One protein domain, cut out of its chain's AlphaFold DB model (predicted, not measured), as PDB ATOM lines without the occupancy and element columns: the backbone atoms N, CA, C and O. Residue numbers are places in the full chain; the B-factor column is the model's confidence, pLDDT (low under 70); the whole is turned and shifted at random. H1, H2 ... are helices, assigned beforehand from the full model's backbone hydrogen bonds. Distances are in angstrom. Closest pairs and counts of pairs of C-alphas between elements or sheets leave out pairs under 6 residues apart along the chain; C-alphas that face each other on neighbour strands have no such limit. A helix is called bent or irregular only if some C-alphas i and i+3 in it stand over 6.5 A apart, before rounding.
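Overview. This is residues 28 to 165 of the 310 residues of the protein "DUF5071 domain-containing protein" of Mycena chlorophos (UniProt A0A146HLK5). A compact body of helices has H6 and H7 in its middle and the hairpin of H9 and H10 at one end of the longest axis, while at the other end lie the small H2, which only just touches H5, and the small H1, which is close to H2 but not clearly touching it. H4 crosses H7, H3 packs on H6, and the long H5 reaches from H2 to H8. The printed part has 138 residues with ten named helices, H1 to H10 in order along the chain, and no named strand, and its class is all helix. The whole is compact, with a radius of gyration of the C-alphas of 14.8 A and spans of 45 by 33 by 25 A.

Arrangement. H1, residues 28 to 32, is close to but not clearly touching H2, residues 38 to 44; their closest C-alphas, of Leu 30 and Leu 41, are 6.6 A apart. H2 only just touches H5, residues 66 to 82, with 3 pairs of C-alphas within 8 A, the closest C-alphas being those of Arg 39 and Arg 68 at 6.5 A; H5 touches H2 with residues 68 to 72 alone. H3, residues 47 to 52, touches H6, residues 88 to 98, at a shallow tilt of 30 degrees, the same way (closest C-alphas Ala 51 and Met 89, 4.6 A). H4, residues 54 to 61, touches H7, residues 104 to 114, about perpendicular at 89 degrees, closest C-alphas Ser 59 and Ala 109, 4.2 A. H5 touches H8, residues 119 to 122, with residues 73 to 77 alone, closest C-alphas Tyr 77 and Ile 119, 5.7 A. The hubs H6 and H7 touch, closest C-alphas Leu 97 and Gln 110, 6.4 A. H9, residues 125 to 143, touches H6 with residues 131 to 138 alone, closest C-alphas Glu 134 and Val 98, 6.0 A. H9 and H10, residues 148 to 162, form a helical hairpin, opposite ways at a shallow tilt of 34.9 degrees, only just short of steep; the closest C-alphas, Leu 139 and Ala 151, are 4.9 A apart. Each O i to N i+4 pair is within hydrogen-bond range in H1, H3, H4, H6, H7 and H10; the counts are 10 of 13 in H5, 9 of 15 in H9 and 1 of 3 in H2, where 4 of 4 O i to N i+3 pairs are in range, and H8 is too short for such a pair.

Along the chain. H1 begins at C-alpha 28, (179.923, 110.639, 150.575). H5 is 24.7 A long, H10 20.9 A and H9 27.1 A. H9 is irregular, with C-alphas 130 and 133 7.7 A apart, and has a kink of 54 degrees near residue 132. H10 ends at C-alpha 162, (188.893, 129.813, 114.115).

Size, cuts and confidence. The C-alphas of Asn 34 and Val 165 are the two farthest apart, 47.7 A. The printed part has no cut, and the nine links are tight. The mean pLDDT of the printed part is 77.4; 45 residues are under 70, among them 28 to 40, 61 to 69, 100 to 107 and 142 to 147.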
ATOM      1  N   SER A  28     180.360 109.623 149.612       66.81
ATOM      2  CA  SER A  28     179.923 110.639 150.575       66.81
ATOM      3  C   SER A  28     178.846 111.540 149.984       66.81
ATOM      4  O   SER A  28     177.873 111.776 150.678       66.81
ATOM      5  N   LEU A  29     178.948 111.946 148.714       64.00
ATOM      6  CA  LEU A  29     177.888 112.654 147.978       64.00
ATOM      7  C   LEU A  29     176.606 111.817 147.877       64.00
ATOM      8  O   LEU A  29     175.540 112.265 148.285       64.00
ATOM      9  N   LEU A  30     176.710 110.566 147.427       64.75
ATOM     10  CA  LEU A  30     175.575 109.639 147.350       64.75
ATOM     11  C   LEU A  30     174.916 109.443 148.720       64.75
ATOM     12  O   LEU A  30     173.702 109.546 148.851       64.75
ATOM     13  N   ARG A  31     175.715 109.247 149.775       67.00
ATOM     14  CA  ARG A  31     175.209 109.142 151.153       67.00
ATOM     15  C   ARG A  31     174.598 110.446 151.656       67.00
ATOM     16  O   ARG A  31     173.584 110.389 152.340       67.00
ATOM     17  N   TRP A  32     175.196 111.591 151.333       67.00
ATOM     18  CA  TRP A  32     174.718 112.916 151.734       67.00
ATOM     19  C   TRP A  32     173.323 113.194 151.179       67.00
ATOM     20  O   TRP A  32     172.463 113.688 151.902       67.00
ATOM     21  N   HIS A  33     173.075 112.806 149.927       58.09
ATOM     22  CA  HIS A  33     171.762 112.945 149.296       58.09
ATOM     23  C   HIS A  33     170.825 111.750 149.540       58.09
ATOM     24  O   HIS A  33     169.684 111.782 149.092       58.09
ATOM     25  N   ASN A  34     171.264 110.727 150.285       65.44
ATOM     26  CA  ASN A  34     170.534 109.474 150.511       65.44
ATOM     27  C   ASN A  34     170.115 108.776 149.202       65.44
ATOM     28  O   ASN A  34     168.966 108.377 149.019       65.44
ATOM     29  N   ILE A  35     171.067 108.663 148.283       68.12
ATOM     30  CA  ILE A  35     170.877 108.134 146.940       68.12
ATOM     31  C   ILE A  35     171.681 106.843 146.776       68.12
ATOM     32  O   ILE A  35     172.870 106.794 147.092       68.12
ATOM     33  N   GLU A  36     171.028 105.797 146.273       63.31
ATOM     34  CA  GLU A  36     171.644 104.483 146.049       63.31
ATOM     35  C   GLU A  36     172.270 104.349 144.648       63.31
ATOM     36  O   GLU A  36     173.226 103.588 144.486       63.31
ATOM     37  N   ASP A  37     171.777 105.106 143.657       67.75
ATOM     38  CA  ASP A  37     172.254 105.092 142.267       67.75
ATOM     39  C   ASP A  37     172.839 106.453 141.843       67.75
ATOM     40  O   ASP A  37     172.220 107.503 141.980       67.75
ATOM     41  N   GLU A  38     174.028 106.438 141.246       63.50
ATOM     42  CA  GLU A  38     174.688 107.606 140.646       63.50
ATOM     43  C   GLU A  38     173.813 108.329 139.609       63.50
ATOM     44  O   GLU A  38     173.956 109.537 139.436       63.50
ATOM     45  N   ARG A  39     172.871 107.628 138.959       64.12
ATOM     46  CA  ARG A  39     171.875 108.248 138.065       64.12
ATOM     47  C   ARG A  39     170.961 109.222 138.797       64.12
ATOM     48  O   ARG A  39     170.718 110.325 138.318       64.12
ATOM     49  N   ASP A  40     170.490 108.826 139.972       68.38
ATOM     50  CA  ASP A  40     169.586 109.647 140.766       68.38
ATOM     51  C   ASP A  40     170.336 110.846 141.351       68.38
ATOM     52  O   ASP A  40     169.743 111.908 141.518       68.38
ATOM     53  N   LEU A  41     171.652 110.741 141.576       71.12
ATOM     54  CA  LEU A  41     172.470 111.874 142.021       71.12
ATOM     55  C   LEU A  41     172.323 113.056 141.057       71.12
ATOM     56  O   LEU A  41     172.108 114.185 141.493       71.12
ATOM     57  N   LEU A  42     172.321 112.789 139.749       68.06
ATOM     58  CA  LEU A  42     172.155 113.803 138.705       68.06
ATOM     59  C   LEU A  42     170.746 114.382 138.611       68.06
ATOM     60  O   LEU A  42     170.562 115.378 137.919       68.06
ATOM     61  N   LEU A  43     169.758 113.814 139.292       69.56
ATOM     62  CA  LEU A  43     168.418 114.392 139.385       69.56
ATOM     63  C   LEU A  43     168.238 115.242 140.649       69.56
ATOM     64  O   LEU A  43     167.317 116.050 140.709       69.56
ATOM     65  N   HIS A  44     169.114 115.078 141.646       75.94
ATOM     66  CA  HIS A  44     168.929 115.648 142.983       75.94
ATOM     67  C   HIS A  44     169.980 116.687 143.383       75.94
ATOM     68  O   HIS A  44     169.686 117.518 144.242       75.94
ATOM     69  N   ILE A  45     171.180 116.673 142.791       82.25
ATOM     70  CA  ILE A  45     172.172 117.730 143.040       82.25
ATOM     71  C   ILE A  45     171.793 119.001 142.279       82.25
ATOM     72  O   ILE A  45     171.448 118.948 141.092       82.25
ATOM     73  N   SER A  46     171.890 120.145 142.949       85.94
ATOM     74  CA  SER A  46     171.756 121.462 142.321       85.94
ATOM     75  C   SER A  46     172.888 121.723 141.321       85.94
ATOM     76  O   SER A  46     173.923 121.057 141.340       85.94
ATOM     77  N   ASP A  47     172.716 122.708 140.441       84.56
ATOM     78  CA  ASP A  47     173.763 123.057 139.471       84.56
ATOM     79  C   ASP A  47     175.027 123.614 140.145       84.56
ATOM     80  O   ASP A  47     176.132 123.375 139.662       84.56
ATOM     81  N   ALA A  48     174.874 124.284 141.293       85.75
ATOM     82  CA  ALA A  48     175.984 124.749 142.124       85.75
ATOM     83  C   ALA A  48     176.781 123.575 142.716       85.75
ATOM     84  O   ALA A  48     178.008 123.529 142.629       85.75
ATOM     85  N   GLU A  49     176.084 122.573 143.262       84.44
ATOM     86  CA  GLU A  49     176.714 121.349 143.775       84.44
ATOM     87  C   GLU A  49     177.370 120.539 142.650       84.44
ATOM     88  O   GLU A  49     178.463 120.003 142.838       84.44
ATOM     89  N   LEU A  50     176.742 120.477 141.471       84.81
ATOM     90  CA  LEU A  50     177.325 119.851 140.286       84.81
ATOM     91  C   LEU A  50     178.616 120.563 139.864       84.81
ATOM     92  O   LEU A  50     179.628 119.893 139.670       84.81
ATOM     93  N   ALA A  51     178.615 121.898 139.779       85.81
ATOM     94  CA  ALA A  51     179.800 122.683 139.441       85.81
ATOM     95  C   ALA A  51     180.933 122.483 140.464       85.81
ATOM     96  O   ALA A  51     182.072 122.210 140.086       85.81
ATOM     97  N   GLN A  52     180.614 122.531 141.761       86.38
ATOM     98  CA  GLN A  52     181.587 122.352 142.842       86.38
ATOM     99  C   GLN A  52     182.256 120.967 142.824       86.38
ATOM    100  O   GLN A  52     183.414 120.834 143.220       86.38
ATOM    101  N   ASN A  53     181.539 119.935 142.370       84.12
ATOM    102  CA  ASN A  53     182.008 118.547 142.373       84.12
ATOM    103  C   ASN A  53     182.370 118.022 140.973       84.12
ATOM    104  O   ASN A  53     182.652 116.830 140.819       84.12
ATOM    105  N   LEU A  54     182.395 118.894 139.959       84.00
ATOM    106  CA  LEU A  54     182.533 118.518 138.553       84.00
ATOM    107  C   LEU A  54     183.766 117.634 138.264       84.00
ATOM    108  O   LEU A  54     183.586 116.601 137.619       84.00
ATOM    109  N   PRO A  55     184.990 117.935 138.755       80.12
ATOM    110  CA  PRO A  55     186.158 117.090 138.484       80.12
ATOM    111  C   PRO A  55     186.005 115.658 139.011       80.12
ATOM    112  O   PRO A  55     186.324 114.700 138.307       80.12
ATOM    113  N   THR A  56     185.474 115.506 140.227       78.44
ATOM    114  CA  THR A  56     185.247 114.196 140.849       78.44
ATOM    115  C   THR A  56     184.115 113.438 140.166       78.44
ATOM    116  O   THR A  56     184.200 112.223 140.015       78.44
ATOM    117  N   ILE A  57     183.066 114.131 139.722       78.81
ATOM    118  CA  ILE A  57     181.978 113.502 138.970       78.81
ATOM    119  C   ILE A  57     182.509 113.007 137.616       78.81
ATOM    120  O   ILE A  57     182.387 111.818 137.323       78.81
ATOM    121  N   LEU A  58     183.189 113.865 136.844       78.88
ATOM    122  CA  LEU A  58     183.719 113.533 135.516       78.88
ATOM    123  C   LEU A  58     184.749 112.396 135.545       78.88
ATOM    124  O   LEU A  58     184.661 111.464 134.738       78.88
ATOM    125  N   SER A  59     185.698 112.433 136.488       74.69
ATOM    126  CA  SER A  59     186.732 111.394 136.636       74.69
ATOM    127  C   SER A  59     186.141 110.011 136.926       74.69
ATOM    128  O   SER A  59     186.729 108.984 136.567       74.69
ATOM    129  N   ARG A  60     184.963 109.983 137.560       72.19
ATOM    130  CA  ARG A  60     184.232 108.769 137.912       72.19
ATOM    131  C   ARG A  60     183.313 108.296 136.816       72.19
ATOM    132  O   ARG A  60     183.300 107.093 136.584       72.19
ATOM    133  N   THR A  61     182.641 109.181 136.086       66.31
ATOM    134  CA  THR A  61     181.830 108.778 134.927       66.31
ATOM    135  C   THR A  61     182.611 108.041 133.859       66.31
ATOM    136  O   THR A  61     182.046 107.165 133.212       66.31
ATOM    137  N   TRP A  62     183.919 108.277 133.750       60.16
ATOM    138  CA  TRP A  62     184.793 107.468 132.899       60.16
ATOM    139  C   TRP A  62     184.806 105.970 133.263       60.16
ATOM    140  O   TRP A  62     185.035 105.117 132.410       60.16
ATOM    141  N   LEU A  63     184.582 105.635 134.536       60.47
ATOM    142  CA  LEU A  63     184.585 104.264 135.059       60.47
ATOM    143  C   LEU A  63     183.183 103.632 135.103       60.47
ATOM    144  O   LEU A  63     183.053 102.475 135.504       60.47
ATOM    145  N   ILE A  64     182.141 104.382 134.741       62.94
ATOM    146  CA  ILE A  64     180.744 103.955 134.830       62.94
ATOM    147  C   ILE A  64     180.280 103.411 133.460       62.94
ATOM    148  O   ILE A  64     180.831 103.741 132.414       62.94
ATOM    149  N   GLN A  65     179.268 102.532 133.453       58.81
ATOM    150  CA  GLN A  65     178.642 101.998 132.233       58.81
ATOM    151  C   GLN A  65     178.193 103.103 131.255       58.81
ATOM    152  O   GLN A  65     177.556 104.068 131.675       58.81
ATOM    153  N   TYR A  66     178.417 102.878 129.954       61.19
ATOM    154  CA  TYR A  66     178.185 103.813 128.838       61.19
ATOM    155  C   TYR A  66     176.897 104.657 128.942       61.19
ATOM    156  O   TYR A  66     176.978 105.877 128.976       61.19
ATOM    157  N   ARG A  67     175.716 104.045 129.132       60.38
ATOM    158  CA  ARG A  67     174.442 104.801 129.200       60.38
ATOM    159  C   ARG A  67     174.366 105.833 130.330       60.38
ATOM    160  O   ARG A  67     173.671 106.824 130.212       60.38
ATOM    161  N   ARG A  68     175.038 105.592 131.460       65.44
ATOM    162  CA  ARG A  68     174.991 106.514 132.617       65.44
ATOM    163  C   ARG A  68     175.805 107.782 132.371       65.44
ATOM    164  O   ARG A  68     175.602 108.789 133.036       65.44
ATOM    165  N   ARG A  69     176.762 107.688 131.453       68.94
ATOM    166  CA  ARG A  69     177.638 108.777 131.057       68.94
ATOM    167  C   ARG A  69     176.905 109.764 130.147       68.94
ATOM    168  O   ARG A  69     177.003 110.960 130.397       68.94
ATOM    169  N   GLU A  70     176.111 109.262 129.200       72.56
ATOM    170  CA  GLU A  70     175.290 110.078 128.289       72.56
ATOM    171  C   GLU A  70     174.363 111.036 129.053       72.56
ATOM    172  O   GLU A  70     174.310 112.224 128.744       72.56
ATOM    173  N   ASP A  71     173.685 110.557 130.104       75.69
ATOM    174  CA  ASP A  71     172.778 111.384 130.914       75.69
ATOM    175  C   ASP A  71     173.510 112.551 131.611       75.69
ATOM    176  O   ASP A  71     173.007 113.679 131.649       75.69
ATOM    177  N   LEU A  72     174.717 112.305 132.141       77.25
ATOM    178  CA  LEU A  72     175.551 113.347 132.747       77.25
ATOM    179  C   LEU A  72     176.023 114.357 131.706       77.25
ATOM    180  O   LEU A  72     175.897 115.565 131.917       77.25
ATOM    181  N   GLU A  73     176.606 113.862 130.617       77.88
ATOM    182  CA  GLU A  73     177.157 114.698 129.552       77.88
ATOM    183  C   GLU A  73     176.062 115.579 128.962       77.88
ATOM    184  O   GLU A  73     176.262 116.786 128.821       77.88
ATOM    185  N   LYS A  74     174.868 115.015 128.750       82.12
ATOM    186  CA  LYS A  74     173.691 115.756 128.314       82.12
ATOM    187  C   LYS A  74     173.273 116.822 129.327       82.12
ATOM    188  O   LYS A  74     173.014 117.952 128.922       82.12
ATOM    189  N   ARG A  75     173.217 116.517 130.631       83.88
ATOM    190  CA  ARG A  75     172.853 117.518 131.653       83.88
ATOM    191  C   ARG A  75     173.845 118.683 131.671       83.88
ATOM    192  O   ARG A  75     173.422 119.839 131.697       83.88
ATOM    193  N   ILE A  76     175.148 118.393 131.652       83.00
ATOM    194  CA  ILE A  76     176.181 119.436 131.624       83.00
ATOM    195  C   ILE A  76     176.066 120.243 130.327       83.00
ATOM    196  O   ILE A  76     176.086 121.471 130.366       83.00
ATOM    197  N   TYR A  77     175.888 119.574 129.188       85.94
ATOM    198  CA  TYR A  77     175.678 120.221 127.897       85.94
ATOM    199  C   TYR A  77     174.472 121.172 127.911       85.94
ATOM    200  O   TYR A  77     174.621 122.354 127.601       85.94
ATOM    201  N   ASP A  78     173.296 120.690 128.323       85.75
ATOM    202  CA  ASP A  78     172.058 121.474 128.383       85.75
ATOM    203  C   ASP A  78     172.236 122.715 129.283       85.75
ATOM    204  O   ASP A  78     171.793 123.818 128.942       85.75
ATOM    205  N   TYR A  79     172.938 122.565 130.413       86.19
ATOM    206  CA  TYR A  79     173.273 123.677 131.304       86.19
ATOM    207  C   TYR A  79     174.186 124.706 130.620       86.19
ATOM    208  O   TYR A  79     173.919 125.909 130.652       86.19
ATOM    209  N   LEU A  80     175.265 124.263 129.973       86.44
ATOM    210  CA  LEU A  80     176.225 125.158 129.321       86.44
ATOM    211  C   LEU A  80     175.631 125.885 128.113       86.44
ATOM    212  O   LEU A  80     175.986 127.032 127.854       86.44
ATOM    213  N   VAL A  81     174.713 125.247 127.386       87.12
ATOM    214  CA  VAL A  81     174.009 125.871 126.258       87.12
ATOM    215  C   VAL A  81     172.976 126.891 126.737       87.12
ATOM    216  O   VAL A  81     172.819 127.943 126.113       87.12
ATOM    217  N   SER A  82     172.280 126.610 127.842       86.56
ATOM    218  CA  SER A  82     171.230 127.487 128.383       86.56
ATOM    219  C   SER A  82     171.755 128.658 129.218       86.56
ATOM    220  O   SER A  82     171.013 129.610 129.477       86.56
ATOM    221  N   THR A  83     173.031 128.639 129.610       84.88
ATOM    222  CA  THR A  83     173.643 129.666 130.459       84.88
ATOM    223  C   THR A  83     174.773 130.412 129.747       84.88
ATOM    224  O   THR A  83     175.396 129.911 128.815       84.88
ATOM    225  N   LYS A  84     175.047 131.651 130.172       81.69
ATOM    226  CA  LYS A  84     176.176 132.444 129.660       81.69
ATOM    227  C   LYS A  84     177.304 132.488 130.696       81.69
ATOM    228  O   LYS A  84     176.997 132.658 131.877       81.69
ATOM    229  N   PRO A  85     178.580 132.385 130.284       81.00
ATOM    230  CA  PRO A  85     179.700 132.656 131.176       81.00
ATOM    231  C   PRO A  85     179.749 134.149 131.577       81.00
ATOM    232  O   PRO A  85     179.355 135.004 130.775       81.00
ATOM    233  N   PRO A  86     180.260 134.489 132.779       85.38
ATOM    234  CA  PRO A  86     180.726 133.569 133.814       85.38
ATOM    235  C   PRO A  86     179.576 133.055 134.698       85.38
ATOM    236  O   PRO A  86     178.689 133.807 135.095       85.38
ATOM    237  N   ASN A  87     179.632 131.773 135.051       87.50
ATOM    238  CA  ASN A  87     178.877 131.176 136.150       87.50
ATOM    239  C   ASN A  87     179.707 130.047 136.774       87.50
ATOM    240  O   ASN A  87     180.765 129.703 136.249       87.50
ATOM    241  N   GLU A  88     179.225 129.475 137.874       87.81
ATOM    242  CA  GLU A  88     179.959 128.468 138.650       87.81
ATOM    243  C   GLU A  88     180.393 127.260 137.805       87.81
ATOM    244  O   GLU A  88     181.522 126.799 137.948       87.81
ATOM    245  N   MET A  89     179.556 126.794 136.871       87.50
ATOM    246  CA  MET A  89     179.900 125.677 135.983       87.50
ATOM    247  C   MET A  89     180.993 126.054 134.983       87.50
ATOM    248  O   MET A  89     181.944 125.299 134.789       87.50
ATOM    249  N   TRP A  90     180.880 127.223 134.347       87.69
ATOM    250  CA  TRP A  90     181.901 127.713 133.419       87.69
ATOM    251  C   TRP A  90     183.239 127.935 134.129       87.69
ATOM    252  O   TRP A  90     184.279 127.584 133.579       87.69
ATOM    253  N   THR A  91     183.212 128.446 135.365       88.94
ATOM    254  CA  THR A  91     184.402 128.554 136.215       88.94
ATOM    255  C   THR A  91     184.980 127.176 136.525       88.94
ATOM    256  O   THR A  91     186.167 126.973 136.310       88.94
ATOM    257  N   ALA A  92     184.157 126.198 136.915       87.94
ATOM    258  CA  ALA A  92     184.620 124.839 137.196       87.94
ATOM    259  C   ALA A  92     185.258 124.156 135.971       87.94
ATOM    260  O   ALA A  92     186.283 123.485 136.102       87.94
ATOM    261  N   ILE A  93     184.691 124.340 134.774       87.75
ATOM    262  CA  ILE A  93     185.265 123.827 133.518       87.75
ATOM    263  C   ILE A  93     186.586 124.521 133.203       87.75
ATOM    264  O   ILE A  93     187.563 123.845 132.888       87.75
ATOM    265  N   SER A  94     186.620 125.850 133.294       87.75
ATOM    266  CA  SER A  94     187.828 126.645 133.076       87.75
ATOM    267  C   SER A  94     188.952 126.193 134.007       87.75
ATOM    268  O   SER A  94     190.035 125.836 133.541       87.75
ATOM    269  N   ASP A  95     188.666 126.115 135.307       86.75
ATOM    270  CA  ASP A  95     189.600 125.665 136.336       86.75
ATOM    271  C   ASP A  95     190.094 124.245 136.050       86.75
ATOM    272  O   ASP A  95     191.290 123.980 136.150       86.75
ATOM    273  N   LEU A  96     189.206 123.337 135.633       86.06
ATOM    274  CA  LEU A  96     189.571 121.966 135.282       86.06
ATOM    275  C   LEU A  96     190.459 121.891 134.032       86.06
ATOM    276  O   LEU A  96     191.378 121.071 133.994       86.06
ATOM    277  N   LEU A  97     190.226 122.730 133.021       83.31
ATOM    278  CA  LEU A  97     191.054 122.776 131.813       83.31
ATOM    279  C   LEU A  97     192.481 123.227 132.131       83.31
ATOM    280  O   LEU A  97     193.430 122.642 131.620       83.31
ATOM    281  N   VAL A  98     192.647 124.225 132.998       81.75
ATOM    282  CA  VAL A  98     193.972 124.779 133.329       81.75
ATOM    283  C   VAL A  98     194.616 124.124 134.552       81.75
ATOM    284  O   VAL A  98     195.793 124.360 134.829       81.75
ATOM    285  N   ALA A  99     193.879 123.274 135.278       79.88
ATOM    286  CA  ALA A  99     194.385 122.587 136.454       79.88
ATOM    287  C   ALA A  99     195.668 121.815 136.107       79.88
ATOM    288  O   ALA A  99     195.672 121.032 135.140       79.88
ATOM    289  N   PRO A 100     196.764 121.986 136.884       69.50
ATOM    290  CA  PRO A 100     197.929 121.120 136.766       69.50
ATOM    291  C   PRO A 100     197.439 119.672 136.836       69.50
ATOM    292  O   PRO A 100     196.550 119.367 137.626       69.50
ATOM    293  N   SER A 101     198.001 118.779 136.019       62.59
ATOM    294  CA  SER A 101     197.606 117.362 135.995       62.59
ATOM    295  C   SER A 101     198.611 116.481 136.759       62.59
ATOM    296  O   SER A 101     199.301 115.681 136.124       62.59
ATOM    297  N   PRO A 102     198.770 116.602 138.097       55.09
ATOM    298  CA  PRO A 102     199.657 115.730 138.854       55.09
ATOM    299  C   PRO A 102     198.990 114.405 139.265       55.09
ATOM    300  O   PRO A 102     199.679 113.557 139.825       55.09
ATOM    301  N   THR A 103     197.684 114.214 139.022       64.38
ATOM    302  CA  THR A 103     196.942 112.998 139.403       64.38
ATOM    303  C   THR A 103     196.163 112.393 138.231       64.38
ATOM    304  O   THR A 103     195.682 113.106 137.349       64.38
ATOM    305  N   ASP A 104     195.979 111.068 138.262       66.94
ATOM    306  CA  ASP A 104     195.169 110.320 137.286       66.94
ATOM    307  C   ASP A 104     193.690 110.755 137.286       66.94
ATOM    308  O   ASP A 104     192.969 110.548 136.312       66.94
ATOM    309  N   GLU A 105     193.198 111.339 138.383       66.50
ATOM    310  CA  GLU A 105     191.827 111.850 138.492       66.50
ATOM    311  C   GLU A 105     191.593 113.067 137.585       66.50
ATOM    312  O   GLU A 105     190.651 113.069 136.792       66.50
ATOM    313  N   VAL A 106     192.486 114.063 137.645       66.69
ATOM    314  CA  VAL A 106     192.398 115.278 136.820       66.69
ATOM    315  C   VAL A 106     192.568 114.935 135.342       66.69
ATOM    316  O   VAL A 106     191.787 115.406 134.520       66.69
ATOM    317  N   ALA A 107     193.508 114.047 135.006       69.50
ATOM    318  CA  ALA A 107     193.708 113.595 133.630       69.50
ATOM    319  C   ALA A 107     192.462 112.891 133.058       69.50
ATOM    320  O   ALA A 107     192.075 113.139 131.914       69.50
ATOM    321  N   ARG A 108     191.791 112.045 133.856       70.31
ATOM    322  CA  ARG A 108     190.531 111.390 133.461       70.31
ATOM    323  C   ARG A 108     189.393 112.391 133.282       70.31
ATOM    324  O   ARG A 108     188.668 112.298 132.298       70.31
ATOM    325  N   ALA A 109     189.259 113.361 134.185       67.88
ATOM    326  CA  ALA A 109     188.239 114.402 134.084       67.88
ATOM    327  C   ALA A 109     188.459 115.316 132.864       67.88
ATOM    328  O   ALA A 109     187.521 115.586 132.121       67.88
ATOM    329  N   GLN A 110     189.704 115.725 132.603       72.69
ATOM    330  CA  GLN A 110     190.070 116.476 131.397       72.69
ATOM    331  C   GLN A 110     189.801 115.654 130.137       72.69
ATOM    332  O   GLN A 110     189.231 116.166 129.180       72.69
ATOM    333  N   THR A 111     190.135 114.362 130.148       71.06
ATOM    334  CA  THR A 111     189.800 113.465 129.038       71.06
ATOM    335  C   THR A 111     188.291 113.412 128.829       71.06
ATOM    336  O   THR A 111     187.862 113.554 127.700       71.06
ATOM    337  N   ALA A 112     187.473 113.303 129.878       69.94
ATOM    338  CA  ALA A 112     186.013 113.298 129.753       69.94
ATOM    339  C   ALA A 112     185.434 114.603 129.165       69.94
ATOM    340  O   ALA A 112     184.434 114.556 128.458       69.94
ATOM    341  N   LEU A 113     186.070 115.761 129.392       72.69
ATOM    342  CA  LEU A 113     185.654 117.021 128.754       72.69
ATOM    343  C   LEU A 113     185.850 117.012 127.228       72.69
ATOM    344  O   LEU A 113     185.068 117.636 126.506       72.69
ATOM    345  N   PHE A 114     186.899 116.335 126.747       67.31
ATOM    346  CA  PHE A 114     187.282 116.298 125.331       67.31
ATOM    347  C   PHE A 114     186.859 115.017 124.592       67.31
ATOM    348  O   PHE A 114     186.715 115.041 123.373       67.31
ATOM    349  N   ALA A 115     186.708 113.895 125.291       60.06
ATOM    350  CA  ALA A 115     186.547 112.570 124.703       60.06
ATOM    351  C   ALA A 115     185.078 112.162 124.572       60.06
ATOM    352  O   ALA A 115     184.257 112.526 125.399       60.06
ATOM    353  N   TRP A 116     184.799 111.289 123.593       51.91
ATOM    354  CA  TRP A 116     183.526 110.571 123.390       51.91
ATOM    355  C   TRP A 116     182.281 111.462 123.367       51.91
ATOM    356  O   TRP A 116     181.632 111.594 124.391       51.91
ATOM    357  N   GLU A 117     181.974 112.082 122.219       55.38
ATOM    358  CA  GLU A 117     180.911 113.111 122.132       55.38
ATOM    359  C   GLU A 117     181.077 114.211 123.196       55.38
ATOM    360  O   GLU A 117     180.112 114.803 123.684       55.38
ATOM    361  N   GLY A 118     182.340 114.455 123.574       68.56
ATOM    362  CA  GLY A 118     182.715 115.189 124.771       68.56
ATOM    363  C   GLY A 118     181.993 116.520 124.852       68.56
ATOM    364  O   GLY A 118     181.840 117.214 123.842       68.56
ATOM    365  N   ILE A 119     181.581 116.876 126.067       79.06
ATOM    366  CA  ILE A 119     180.764 118.056 126.375       79.06
ATOM    367  C   ILE A 119     181.229 119.268 125.567       79.06
ATOM    368  O   ILE A 119     180.417 119.904 124.901       79.06
ATOM    369  N   LEU A 120     182.542 119.538 125.548       84.94
ATOM    370  CA  LEU A 120     183.113 120.666 124.814       84.94
ATOM    371  C   LEU A 120     182.995 120.510 123.297       84.94
ATOM    372  O   LEU A 120     182.584 121.446 122.617       84.94
ATOM    373  N   THR A 121     183.302 119.333 122.751       84.00
ATOM    374  CA  THR A 121     183.213 119.083 121.303       84.00
ATOM    375  C   THR A 121     181.802 119.210 120.746       84.00
ATOM    376  O   THR A 121     181.673 119.389 119.541       84.00
ATOM    377  N   SER A 122     180.772 119.221 121.596       85.31
ATOM    378  CA  SER A 122     179.366 119.397 121.216       85.31
ATOM    379  C   SER A 122     178.860 120.844 121.367       85.31
ATOM    380  O   SER A 122     177.844 121.211 120.771       85.31
ATOM    381  N   LEU A 123     179.555 121.712 122.120       88.31
ATOM    382  CA  LEU A 123     179.097 123.083 122.408       88.31
ATOM    383  C   LEU A 123     179.038 123.981 121.163       88.31
ATOM    384  O   LEU A 123     179.905 123.886 120.293       88.31
ATOM    385  N   PRO A 124     178.077 124.919 121.064       89.12
ATOM    386  CA  PRO A 124     178.075 125.936 120.012       89.12
ATOM    387  C   PRO A 124     179.396 126.720 119.950       89.12
ATOM    388  O   PRO A 124     180.009 126.997 120.979       89.12
ATOM    389  N   VAL A 125     179.813 127.140 118.749       89.19
ATOM    390  CA  VAL A 125     181.091 127.858 118.545       89.19
ATOM    391  C   VAL A 125     181.191 129.120 119.410       89.19
ATOM    392  O   VAL A 125     182.233 129.380 120.001       89.19
ATOM    393  N   ALA A 126     180.095 129.869 119.566       88.25
ATOM    394  CA  ALA A 126     180.069 131.071 120.403       88.25
ATOM    395  C   ALA A 126     180.362 130.793 121.895       88.25
ATOM    396  O   ALA A 126     180.845 131.672 122.603       88.25
ATOM    397  N   GLN A 127     180.102 129.573 122.362       87.94
ATOM    398  CA  GLN A 127     180.304 129.138 123.741       87.94
ATOM    399  C   GLN A 127     181.730 128.615 123.901       87.94
ATOM    400  O   GLN A 127     182.395 128.917 124.887       87.94
ATOM    401  N   LEU A 128     182.223 127.907 122.882       88.56
ATOM    402  CA  LEU A 128     183.618 127.492 122.777       88.56
ATOM    403  C   LEU A 128     184.592 128.674 122.745       88.56
ATOM    404  O   LEU A 128     185.660 128.593 123.345       88.56
ATOM    405  N   GLU A 129     184.211 129.787 122.112       89.19
ATOM    406  CA  GLU A 129     185.012 131.015 122.116       89.19
ATOM    407  C   GLU A 129     185.309 131.537 123.525       89.19
ATOM    408  O   GLU A 129     186.396 132.053 123.792       89.19
ATOM    409  N   GLY A 130     184.369 131.343 124.454       87.69
ATOM    410  CA  GLY A 130     184.546 131.708 125.856       87.69
ATOM    411  C   GLY A 130     185.691 130.965 126.551       87.69
ATOM    412  O   GLY A 130     186.228 131.498 127.514       87.69
ATOM    413  N   LEU A 131     186.090 129.789 126.047       89.31
ATOM    414  CA  LEU A 131     187.167 128.947 126.595       89.31
ATOM    415  C   LEU A 131     188.509 129.130 125.877       89.31
ATOM    416  O   LEU A 131     189.481 128.415 126.139       89.31
ATOM    417  N   ARG A 132     188.587 130.037 124.897       91.31
ATOM    418  CA  ARG A 132     189.797 130.216 124.091       91.31
ATOM    419  C   ARG A 132     191.055 130.511 124.930       91.31
ATOM    420  O   ARG A 132     192.108 129.972 124.567       91.31
ATOM    421  N   PRO A 133     191.022 131.353 125.984       91.88
ATOM    422  CA  PRO A 133     192.195 131.589 126.827       91.88
ATOM    423  C   PRO A 133     192.744 130.302 127.460       91.88
ATOM    424  O   PRO A 133     193.942 130.031 127.354       91.88
ATOM    425  N   GLU A 134     191.872 129.473 128.026       90.19
ATOM    426  CA  GLU A 134     192.201 128.227 128.721       90.19
ATOM    427  C   GLU A 134     192.736 127.174 127.743       90.19
ATOM    428  O   GLU A 134     193.744 126.515 128.006       90.19
ATOM    429  N   LEU A 135     192.125 127.067 126.558       89.56
ATOM    430  CA  LEU A 135     192.604 126.180 125.493       89.56
ATOM    431  C   LEU A 135     194.012 126.574 125.016       89.56
ATOM    432  O   LEU A 135     194.855 125.707 124.771       89.56
ATOM    433  N   LYS A 136     194.307 127.878 124.909       90.31
ATOM    434  CA  LYS A 136     195.655 128.363 124.561       90.31
ATOM    435  C   LYS A 136     196.666 128.082 125.669       90.31
ATOM    436  O   LYS A 136     197.811 127.747 125.365       90.31
ATOM    437  N   GLN A 137     196.254 128.188 126.930       87.38
ATOM    438  CA  GLN A 137     197.097 127.823 128.063       87.38
ATOM    439  C   GLN A 137     197.452 126.329 128.032       87.38
ATOM    440  O   GLN A 137     198.632 125.980 128.108       87.38
ATOM    441  N   LEU A 138     196.466 125.456 127.800       83.62
ATOM    442  CA  LEU A 138     196.674 124.013 127.636       83.62
ATOM    443  C   LEU A 138     197.712 123.678 126.555       83.62
ATOM    444  O   LEU A 138     198.565 122.811 126.759       83.62
ATOM    445  N   LEU A 139     197.687 124.388 125.422       85.31
ATOM    446  CA  LEU A 139     198.677 124.216 124.356       85.31
ATOM    447  C   LEU A 139     200.099 124.586 124.785       85.31
ATOM    448  O   LEU A 139     201.053 123.930 124.364       85.31
ATOM    449  N   HIS A 140     200.256 125.630 125.599       82.81
ATOM    450  CA  HIS A 140     201.569 126.068 126.070       82.81
ATOM    451  C   HIS A 140     202.188 125.065 127.057       82.81
ATOM    452  O   HIS A 140     203.394 124.819 127.034       82.81
ATOM    453  N   GLU A 141     201.357 124.432 127.885       75.19
ATOM    454  CA  GLU A 141     201.784 123.517 128.950       75.19
ATOM    455  C   GLU A 141     201.966 122.049 128.486       75.19
ATOM    456  O   GLU A 141     202.330 121.166 129.272       75.19
ATOM    457  N   ALA A 142     201.747 121.783 127.194       65.75
ATOM    458  CA  ALA A 142     201.767 120.468 126.543       65.75
ATOM    459  C   ALA A 142     203.136 119.763 126.497       65.75
ATOM    460  O   ALA A 142     203.225 118.601 126.098       65.75
ATOM    461  N   SER A 143     204.217 120.448 126.883       58.84
ATOM    462  CA  SER A 143     205.591 119.923 126.863       58.84
ATOM    463  C   SER A 143     205.842 118.801 127.884       58.84
ATOM    464  O   SER A 143     206.896 118.163 127.860       58.84
ATOM    465  N   THR A 144     204.872 118.514 128.756       60.03
ATOM    466  CA  THR A 144     204.925 117.434 129.748       60.03
ATOM    467  C   THR A 144     204.267 116.154 129.214       60.03
ATOM    468  O   THR A 144     203.201 116.183 128.601       60.03
ATOM    469  N   ALA A 145     204.903 114.995 129.434       51.59
ATOM    470  CA  ALA A 145     204.590 113.727 128.759       51.59
ATOM    471  C   ALA A 145     203.152 113.184 128.947       51.59
ATOM    472  O   ALA A 145     202.768 112.288 128.200       51.59
ATOM    473  N   GLY A 146     202.357 113.741 129.870       59.75
ATOM    474  CA  GLY A 146     200.954 113.376 130.113       59.75
ATOM    475  C   GLY A 146     199.902 114.317 129.508       59.75
ATOM    476  O   GLY A 146     198.717 114.056 129.662       59.75
ATOM    477  N   ARG A 147     200.297 115.406 128.830       67.75
ATOM    478  CA  ARG A 147     199.360 116.419 128.294       67.75
ATOM    479  C   ARG A 147     199.303 116.509 126.772       67.75
ATOM    480  O   ARG A 147     198.587 117.350 126.238       67.75
ATOM    481  N   ARG A 148     200.039 115.651 126.060       72.44
ATOM    482  CA  ARG A 148     200.110 115.693 124.588       72.44
ATOM    483  C   ARG A 148     198.749 115.468 123.922       72.44
ATOM    484  O   ARG A 148     198.409 116.222 123.017       72.44
ATOM    485  N   ASP A 149     197.958 114.517 124.413       73.31
ATOM    486  CA  ASP A 149     196.641 114.208 123.837       73.31
ATOM    487  C   ASP A 149     195.626 115.333 124.094       73.31
ATOM    488  O   ASP A 149     194.912 115.754 123.184       73.31
ATOM    489  N   LEU A 150     195.626 115.903 125.305       77.19
ATOM    490  CA  LEU A 150     194.790 117.058 125.658       77.19
ATOM    491  C   LEU A 150     195.162 118.299 124.848       77.19
ATOM    492  O   LEU A 150     194.290 119.007 124.352       77.19
ATOM    493  N   ALA A 151     196.458 118.543 124.661       81.19
ATOM    494  CA  ALA A 151     196.930 119.626 123.816       81.19
ATOM    495  C   ALA A 151     196.516 119.426 122.355       81.19
ATOM    496  O   ALA A 151     196.153 120.388 121.686       81.19
ATOM    497  N   GLN A 152     196.519 118.190 121.854       80.50
ATOM    498  CA  GLN A 152     196.008 117.908 120.517       80.50
ATOM    499  C   GLN A 152     194.502 118.194 120.418       80.50
ATOM    500  O   GLN A 152     194.073 118.830 119.457       80.50
ATOM    501  N   CYS A 153     193.713 117.818 121.430       82.12
ATOM    502  CA  CYS A 153     192.285 118.143 121.485       82.12
ATOM    503  C   CYS A 153     192.049 119.662 121.520       82.12
ATOM    504  O   CYS A 153     191.271 120.183 120.722       82.12
ATOM    505  N   ALA A 154     192.778 120.394 122.370       86.88
ATOM    506  CA  ALA A 154     192.702 121.851 122.447       86.88
ATOM    507  C   ALA A 154     193.103 122.524 121.124       86.88
ATOM    508  O   ALA A 154     192.459 123.483 120.701       86.88
ATOM    509  N   ARG A 155     194.128 121.999 120.435       88.62
ATOM    510  CA  ARG A 155     194.561 122.484 119.115       88.62
ATOM    511  C   ARG A 155     193.439 122.364 118.093       88.62
ATOM    512  O   ARG A 155     193.165 123.334 117.395       88.62
ATOM    513  N   ARG A 156     192.808 121.189 118.013       87.56
ATOM    514  CA  ARG A 156     191.700 120.933 117.083       87.56
ATOM    515  C   ARG A 156     190.492 121.802 117.407       87.56
ATOM    516  O   ARG A 156     189.915 122.388 116.502       87.56
ATOM    517  N   LEU A 157     190.161 121.954 118.690       90.00
ATOM    518  CA  LEU A 157     189.054 122.804 119.113       90.00
ATOM    519  C   LEU A 157     189.304 124.273 118.753       90.00
ATOM    520  O   LEU A 157     188.429 124.904 118.177       90.00
ATOM    521  N   ILE A 158     190.510 124.797 118.992       91.88
ATOM    522  CA  ILE A 158     190.892 126.146 118.549       91.88
ATOM    523  C   ILE A 158     190.791 126.280 117.028       91.88
ATOM    524  O   ILE A 158     190.214 127.254 116.557       91.88
ATOM    525  N   ALA A 159     191.307 125.307 116.270       90.38
ATOM    526  CA  ALA A 159     191.231 125.328 114.812       90.38
ATOM    527  C   ALA A 159     189.776 125.355 114.314       90.38
ATOM    528  O   ALA A 159     189.452 126.142 113.432       90.38
ATOM    529  N   TYR A 160     188.894 124.563 114.929       90.75
ATOM    530  CA  TYR A 160     187.465 124.545 114.623       90.75
ATOM    531  C   TYR A 160     186.772 125.867 114.948       90.75
ATOM    532  O   TYR A 160     185.949 126.339 114.169       90.75
ATOM    533  N   ILE A 161     187.110 126.478 116.088       91.75
ATOM    534  CA  ILE A 161     186.590 127.794 116.465       91.75
ATOM    535  C   ILE A 161     187.038 128.853 115.442       91.75
ATOM    536  O   ILE A 161     186.225 129.663 115.008       91.75
ATOM    537  N   ASP A 162     188.319 128.846 115.060       91.31
ATOM    538  CA  ASP A 162     188.893 129.813 114.115       91.31
ATOM    539  C   ASP A 162     188.301 129.674 112.713       91.31
ATOM    540  O   ASP A 162     188.057 130.671 112.030       91.31
ATOM    541  N   ASN A 163     188.116 128.434 112.269       87.69
ATOM    542  CA  ASN A 163     187.633 128.128 110.940       87.69
ATOM    543  C   ASN A 163     187.013 126.719 110.923       87.69
ATOM    544  O   ASN A 163     187.755 125.740 110.800       87.69
ATOM    545  N   PRO A 164     185.678 126.589 111.021       85.56
ATOM    546  CA  PRO A 164     184.988 125.300 111.074       85.56
ATOM    547  C   PRO A 164     184.907 124.649 109.682       85.56
ATOM    548  O   PRO A 164     183.828 124.370 109.165       85.56
ATOM    549  N   VAL A 165     186.059 124.446 109.044       90.88
ATOM    550  CA  VAL A 165     186.180 123.684 107.797       90.88
ATOM    551  C   VAL A 165     186.070 122.199 108.132       90.88
ATOM    552  O   VAL A 165     186.639 121.797 109.142       90.88
TER     553      VAL A 165